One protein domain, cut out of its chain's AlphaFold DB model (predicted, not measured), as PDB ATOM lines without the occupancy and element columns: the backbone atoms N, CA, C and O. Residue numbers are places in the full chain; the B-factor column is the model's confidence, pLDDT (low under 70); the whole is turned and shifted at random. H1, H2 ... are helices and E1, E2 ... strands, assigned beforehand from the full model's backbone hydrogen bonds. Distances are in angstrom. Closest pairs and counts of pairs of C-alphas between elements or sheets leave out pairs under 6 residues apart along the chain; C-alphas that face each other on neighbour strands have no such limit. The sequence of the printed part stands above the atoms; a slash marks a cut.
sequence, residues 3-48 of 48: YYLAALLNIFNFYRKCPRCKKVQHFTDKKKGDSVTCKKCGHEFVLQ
ATOM      1  N   TYR A   3     -42.221 -41.782  85.214       53.66
ATOM      2  CA  TYR A   3     -41.530 -42.579  84.191       53.66
ATOM      3  C   TYR A   3     -40.020 -42.302  84.074       53.66
ATOM      4  O   TYR A   3     -39.260 -43.194  83.712       53.66
ATOM      5  N   TYR A   4     -39.563 -41.096  84.429       55.38
ATOM      6  CA  TYR A   4     -38.140 -40.739  84.356       55.38
ATOM      7  C   TYR A   4     -37.297 -41.365  85.478       55.38
ATOM      8  O   TYR A   4     -36.105 -41.599  85.281       55.38
ATOM      9  N   LEU A   5     -37.896 -41.700  86.629       51.88
ATOM     10  CA  LEU A   5     -37.164 -42.320  87.739       51.88
ATOM     11  C   LEU A   5     -36.791 -43.784  87.432       51.88
ATOM     12  O   LEU A   5     -35.703 -44.235  87.781       51.88
ATOM     13  N   ALA A   6     -37.667 -44.508  86.727       51.34
ATOM     14  CA  ALA A   6     -37.429 -45.898  86.327       51.34
ATOM     15  C   ALA A   6     -36.335 -46.033  85.248       51.34
ATOM     16  O   ALA A   6     -35.606 -47.027  85.218       51.34
ATOM     17  N   ALA A   7     -36.185 -45.019  84.390       52.66
ATOM     18  CA  ALA A   7     -35.120 -44.976  83.389       52.66
ATOM     19  C   ALA A   7     -33.734 -44.767  84.030       52.66
ATOM     20  O   ALA A   7     -32.760 -45.388  83.613       52.66
ATOM     21  N   LEU A   8     -33.649 -43.955  85.089       52.50
ATOM     22  CA  LEU A   8     -32.398 -43.686  85.810       52.50
ATOM     23  C   LEU A   8     -31.880 -44.897  86.603       52.50
ATOM     24  O   LEU A   8     -30.672 -45.110  86.682       52.50
ATOM     25  N   LEU A   9     -32.776 -45.729  87.141       51.88
ATOM     26  CA  LEU A   9     -32.400 -46.904  87.938       51.88
ATOM     27  C   LEU A   9     -31.797 -48.058  87.116       51.88
ATOM     28  O   LEU A   9     -31.072 -48.882  87.671       51.88
ATOM     29  N   ASN A  10     -32.033 -48.108  85.802       51.19
ATOM     30  CA  ASN A  10     -31.461 -49.146  84.936       51.19
ATOM     31  C   ASN A  10     -29.984 -48.910  84.584       51.19
ATOM     32  O   ASN A  10     -29.299 -49.838  84.170       51.19
ATOM     33  N   ILE A  11     -29.461 -47.697  84.771       53.38
ATOM     34  CA  ILE A  11     -28.115 -47.331  84.300       53.38
ATOM     35  C   ILE A  11     -27.015 -47.836  85.254       53.38
ATOM     36  O   ILE A  11     -25.864 -47.996  84.856       53.38
ATOM     37  N   PHE A  12     -27.348 -48.150  86.509       53.22
ATOM     38  CA  PHE A  12     -26.347 -48.411  87.551       53.22
ATOM     39  C   PHE A  12     -25.901 -49.877  87.709       53.22
ATOM     40  O   PHE A  12     -24.974 -50.138  88.473       53.22
ATOM     41  N   ASN A  13     -26.487 -50.838  86.985       55.97
ATOM     42  CA  ASN A  13     -26.281 -52.271  87.261       55.97
ATOM     43  C   ASN A  13     -25.296 -53.013  86.335       55.97
ATOM     44  O   ASN A  13     -25.259 -54.242  86.333       55.97
ATOM     45  N   PHE A  14     -24.465 -52.305  85.566       65.44
ATOM     46  CA  PHE A  14     -23.643 -52.932  84.518       65.44
ATOM     47  C   PHE A  14     -22.129 -52.934  84.788       65.44
ATOM     48  O   PHE A  14     -21.333 -53.221  83.890       65.44
ATOM     49  N   TYR A  15     -21.680 -52.631  86.009       71.06
ATOM     50  CA  TYR A  15     -20.256 -52.701  86.361       71.06
ATOM     51  C   TYR A  15     -19.878 -54.112  86.833       71.06
ATOM     52  O   TYR A  15     -20.263 -54.547  87.917       71.06
ATOM     53  N   ARG A  16     -19.070 -54.832  86.041       76.88
ATOM     54  CA  ARG A  16     -18.547 -56.162  86.399       76.88
ATOM     55  C   ARG A  16     -17.030 -56.217  86.352       76.88
ATOM     56  O   ARG A  16     -16.364 -55.557  85.556       76.88
ATOM     57  N   LYS A  17     -16.469 -57.034  87.241       82.00
ATOM     58  CA  LYS A  17     -15.029 -57.237  87.386       82.00
ATOM     59  C   LYS A  17     -14.597 -58.442  86.556       82.00
ATOM     60  O   LYS A  17     -15.162 -59.518  86.700       82.00
ATOM     61  N   CYS A  18     -13.584 -58.272  85.712       85.00
ATOM     62  CA  CYS A  18     -13.006 -59.393  84.977       85.00
ATOM     63  C   CYS A  18     -12.302 -60.361  85.952       85.00
ATOM     64  O   CYS A  18     -11.492 -59.893  86.760       85.00
ATOM     65  N   PRO A  19     -12.536 -61.684  85.865       83.38
ATOM     66  CA  PRO A  19     -11.924 -62.667  86.762       83.38
ATOM     67  C   PRO A  19     -10.400 -62.754  86.605       83.38
ATOM     68  O   PRO A  19      -9.695 -63.021  87.572       83.38
ATOM     69  N   ARG A  20      -9.876 -62.464  85.406       84.69
ATOM     70  CA  ARG A  20      -8.446 -62.597  85.099       84.69
ATOM     71  C   ARG A  20      -7.633 -61.384  85.531       84.69
ATOM     72  O   ARG A  20      -6.701 -61.495  86.315       84.69
ATOM     73  N   CYS A  21      -7.994 -60.202  85.038       86.19
ATOM     74  CA  CYS A  21      -7.230 -58.979  85.297       86.19
ATOM     75  C   CYS A  21      -7.804 -58.128  86.435       86.19
ATOM     76  O   CYS A  21      -7.312 -57.027  86.674       86.19
ATOM     77  N   LYS A  22      -8.883 -58.582  87.096       82.88
ATOM     78  CA  LYS A  22      -9.555 -57.882  88.208       82.88
ATOM     79  C   LYS A  22      -9.991 -56.446  87.868       82.88
ATOM     80  O   LYS A  22     -10.288 -55.656  88.761       82.88
ATOM     81  N   LYS A  23     -10.060 -56.103  86.580       82.94
ATOM     82  CA  LYS A  23     -10.444 -54.777  86.089       82.94
ATOM     83  C   LYS A  23     -11.966 -54.686  86.084       82.94
ATOM     84  O   LYS A  23     -12.621 -55.561  85.517       82.94
ATOM     85  N   VAL A  24     -12.508 -53.640  86.694       79.88
ATOM     86  CA  VAL A  24     -13.933 -53.312  86.592       79.88
ATOM     87  C   VAL A  24     -14.181 -52.684  85.225       79.88
ATOM     88  O   VAL A  24     -13.450 -51.785  84.809       79.88
ATOM     89  N   GLN A  25     -15.174 -53.198  84.512       78.50
ATOM     90  CA  GLN A  25     -15.633 -52.674  83.238       78.50
ATOM     91  C   GLN A  25     -17.141 -52.534  83.256       78.50
ATOM     92  O   GLN A  25     -17.851 -53.318  83.885       78.50
ATOM     93  N   HIS A  26     -17.593 -51.515  82.542       77.75
ATOM     94  CA  HIS A  26     -18.996 -51.301  82.284       77.75
ATOM     95  C   HIS A  26     -19.382 -52.125  81.058       77.75
ATOM     96  O   HIS A  26     -18.859 -51.902  79.963       77.75
ATOM     97  N   PHE A  27     -20.246 -53.110  81.261       75.56
ATOM     98  CA  PHE A  27     -20.821 -53.917  80.198       75.56
ATOM     99  C   PHE A  27     -22.267 -53.473  80.001       75.56
ATOM    100  O   PHE A  27     -23.191 -54.194  80.359       75.56
ATOM    101  N   THR A  28     -22.454 -52.252  79.495       66.69
ATOM    102  CA  THR A  28     -23.780 -51.733  79.141       66.69
ATOM    103  C   THR A  28     -24.473 -52.735  78.212       66.69
ATOM    104  O   THR A  28     -23.832 -53.244  77.292       66.69
ATOM    105  N   ASP A  29     -25.744 -53.043  78.475       66.38
ATOM    106  CA  ASP A  29     -26.581 -53.978  77.697       66.38
ATOM    107  C   ASP A  29     -26.252 -55.480  77.791       66.38
ATOM    108  O   ASP A  29     -26.949 -56.301  77.197       66.38
ATOM    109  N   LYS A  30     -25.242 -55.889  78.564       70.19
ATOM    110  CA  LYS A  30     -24.942 -57.317  78.758       70.19
ATOM    111  C   LYS A  30     -25.680 -57.861  79.973       70.19
ATOM    112  O   LYS A  30     -25.608 -57.289  81.062       70.19
ATOM    113  N   LYS A  31     -26.370 -58.986  79.804       69.00
ATOM    114  CA  LYS A  31     -27.105 -59.646  80.882       69.00
ATOM    115  C   LYS A  31     -26.227 -60.682  81.577       69.00
ATOM    116  O   LYS A  31     -25.216 -61.148  81.052       69.00
ATOM    117  N   LYS A  32     -26.641 -61.066  82.784       74.19
ATOM    118  CA  LYS A  32     -26.082 -62.225  83.482       74.19
ATOM    119  C   LYS A  32     -26.250 -63.462  82.582       74.19
ATOM    120  O   LYS A  32     -27.373 -63.776  82.204       74.19
ATOM    121  N   GLY A  33     -25.159 -64.133  82.234       78.50
ATOM    122  CA  GLY A  33     -25.115 -65.264  81.304       78.50
ATOM    123  C   GLY A  33     -24.571 -64.927  79.913       78.50
ATOM    124  O   GLY A  33     -24.251 -65.847  79.165       78.50
ATOM    125  N   ASP A  34     -24.401 -63.646  79.567       82.69
ATOM    126  CA  ASP A  34     -23.777 -63.274  78.297       82.69
ATOM    127  C   ASP A  34     -22.268 -63.528  78.306       82.69
ATOM    128  O   ASP A  34     -21.567 -63.265  79.288       82.69
ATOM    129  N   SER A  35     -21.747 -63.958  77.157       85.38
ATOM    130  CA  SER A  35     -20.305 -63.983  76.919       85.38
ATOM    131  C   SER A  35     -19.800 -62.560  76.682       85.38
ATOM    132  O   SER A  35     -20.319 -61.811  75.837       85.38
ATOM    133  N   VAL A  36     -18.791 -62.167  77.458       83.25
ATOM    134  CA  VAL A  36     -18.136 -60.869  77.345       83.25
ATOM    135  C   VAL A  36     -16.629 -61.005  77.264       83.25
ATOM    136  O   VAL A  36     -16.000 -61.797  77.962       83.25
ATOM    137  N   THR A  37     -16.034 -60.152  76.444       86.12
ATOM    138  CA  THR A  37     -14.586 -60.044  76.321       86.12
ATOM    139  C   THR A  37     -14.098 -58.868  77.152       86.12
ATOM    140  O   THR A  37     -14.568 -57.735  77.022       86.12
ATOM    141  N   CYS A  38     -13.120 -59.108  78.017       86.06
ATOM    142  CA  CYS A  38     -12.466 -58.039  78.749       86.06
ATOM    143  C   CYS A  38     -11.654 -57.154  77.791       86.06
ATOM    144  O   CYS A  38     -10.581 -57.570  77.358       86.06
ATOM    145  N   LYS A  39     -12.042 -55.890  77.574       82.81
ATOM    146  CA  LYS A  39     -11.301 -54.954  76.697       82.81
ATOM    147  C   LYS A  39      -9.847 -54.722  77.125       82.81
ATOM    148  O   LYS A  39      -9.018 -54.338  76.315       82.81
ATOM    149  N   LYS A  40      -9.523 -54.946  78.406       84.19
ATOM    150  CA  LYS A  40      -8.164 -54.765  78.948       84.19
ATOM    151  C   LYS A  40      -7.209 -55.932  78.663       84.19
ATOM    152  O   LYS A  40      -6.034 -55.681  78.445       84.19
ATOM    153  N   CYS A  41      -7.674 -57.179  78.754       86.75
ATOM    154  CA  CYS A  41      -6.812 -58.367  78.668       86.75
ATOM    155  C   CYS A  41      -7.220 -59.346  77.562       86.75
ATOM    156  O   CYS A  41      -6.603 -60.396  77.441       86.75
ATOM    157  N   GLY A  42      -8.274 -59.043  76.802       86.31
ATOM    158  CA  GLY A  42      -8.805 -59.907  75.747       86.31
ATOM    159  C   GLY A  42      -9.457 -61.196  76.249       86.31
ATOM    160  O   GLY A  42      -9.908 -61.995  75.447       86.31
ATOM    161  N   HIS A  43      -9.517 -61.426  77.565       87.25
ATOM    162  CA  HIS A  43     -10.081 -62.657  78.103       87.25
ATOM    163  C   HIS A  43     -11.603 -62.671  77.979       87.25
ATOM    164  O   HIS A  43     -12.272 -61.770  78.492       87.25
ATOM    165  N   GLU A  44     -12.121 -63.708  77.335       88.25
ATOM    166  CA  GLU A  44     -13.545 -63.999  77.232       88.25
ATOM    167  C   GLU A  44     -14.015 -64.790  78.450       88.25
ATOM    168  O   GLU A  44     -13.392 -65.774  78.848       88.25
ATOM    169  N   PHE A  45     -15.092 -64.326  79.071       85.94
ATOM    170  CA  PHE A  45     -15.717 -64.980  80.211       85.94
ATOM    171  C   PHE A  45     -17.220 -64.719  80.200       85.94
ATOM    172  O   PHE A  45     -17.701 -63.743  79.623       85.94
ATOM    173  N   VAL A  46     -17.966 -65.597  80.860       85.06
ATOM    174  CA  VAL A  46     -19.410 -65.435  81.018       85.06
ATOM    175  C   VAL A  46     -19.678 -64.504  82.190       85.06
ATOM    176  O   VAL A  46     -19.117 -64.659  83.279       85.06
ATOM    177  N   LEU A  47     -20.527 -63.513  81.953       78.88
ATOM    178  CA  LEU A  47     -20.902 -62.504  82.926       78.88
ATOM    179  C   LEU A  47     -21.824 -63.161  83.964       78.88
ATOM    180  O   LEU A  47     -23.007 -63.353  83.715       78.88
ATOM    181  N   GLN A  48     -21.272 -63.592  85.102       67.56
ATOM    182  CA  GLN A  48     -22.063 -64.106  86.229       67.56
ATOM    183  C   GLN A  48     -22.741 -62.978  86.992       67.56
ATOM    184  O   GLN A  48     -22.537 -61.789  86.670       67.56
TER     185      GLN A  48
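AT A GLANCE: This is residues 3 to 48 of the 48 residues of the protein "IBR domain-containing protein" of Nitrospiraceae bacterium (UniProt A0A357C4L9). A short helix, H1, sticks out at the end of an arm from a loose body of two small strand hairpins, E1 with E2 and E3 with E4. The two hairpins do not form one sheet; residues 27 to 34 run from one to the other, and the loops of both, residues 18 to 23 and 38 to 43, lie at the end away from H1. The printed part has 46 residues with one named helix and four named strands, in the order H1, E1, E2, E3, E4; each sheet has two strands, E1 - E2 and E3 - E4, and both are antiparallel. The class is mixed, helices and strands, but under half of the residues are in named elements: 7 in the helix and 12 in the strands. The whole is loose, with a radius of gyration of the C-alphas of 12.1 A, and spans 38 by 18 by 13 A, the arm with H1 making much of the length.

HOW THE PARTS SIT: The printed part begins with H1, residues 3 to 9, which stands free: none of its C-alphas has another C-alpha 8 or more residues along the chain within 10 A. In its backbone, 2 of 3 pairs of O i and N i+4 are within hydrogen-bond range. A tight link of 5 residues joins H1 to E1, residues 15 to 17. E1 forms a hairpin with E2, residues 24 to 26. The two strands are antiparallel, with 145 degrees between their directions. Among their C-alphas that face each other are those of Lys 17 and Val 24, 4.2 A apart, and those of Tyr 15 and His 26, 4.5 A apart. N 16 and O 25 are within hydrogen-bond range at 2.9 A, and so are N 25 and O 16 at 2.8 A. The second hairpin joins E3, residues 35 to 37, and E4, residues 44 to 46. These strands are antiparallel too, with 147 degrees between their directions. The C-alphas of Thr 37 and Glu 44 face each other at 4.2 A, and those of Ser 35 and Val 46 at 4.4 A. N 36 and O 45 are within hydrogen-bond range at 2.9 A, as are N 45 and O 36 at 2.9 A. E1 is apart from E3 and E4, and E2 is apart from both of them as well. H1 is apart from E2, E3 and E4.

IN THESE COORDINATES: H1 runs from Tyr 3, with its C-alpha at (-41.530, -42.579, 84.191), to Leu 9, and measures 10.8 A from first to last C-alpha. E1 runs from Tyr 15, with its C-alpha at (-20.256, -52.701, 86.361), to Lys 17 over 7.0 A. E2 runs from Val 24 to His 26 over 6.9 A. E3 runs from Ser 35 to Thr 37 over 7.0 A. E4 runs from Glu 44 to Val 46 over 7.1 A, and ends with C-alpha 46 at (-19.410, -65.435, 81.018).

THE WHOLE: The two C-alphas farthest apart are those of Tyr 3 and Arg 20, at 38.7 A. The C-alphas of the first and last printed residues, Tyr 3 and Gln 48, are 29.1 A apart. Gln 48 is the chain's last residue, and the printed part has no cut. No link is long; those from E1 to E2, from E2 to E3 and from E3 to E4 are short, with 6, 8 and 6 residues. Nearest to the mean of the C-alphas is the centre of E1, at 4.9 A, and farthest is that of H1, at 19.8 A. The mean pLDDT of the printed part is 73.4, and that of H1 is 53. Confidence is low, under 70, at 16 residues: 3 to 14, 28 to 29, 31 and 48.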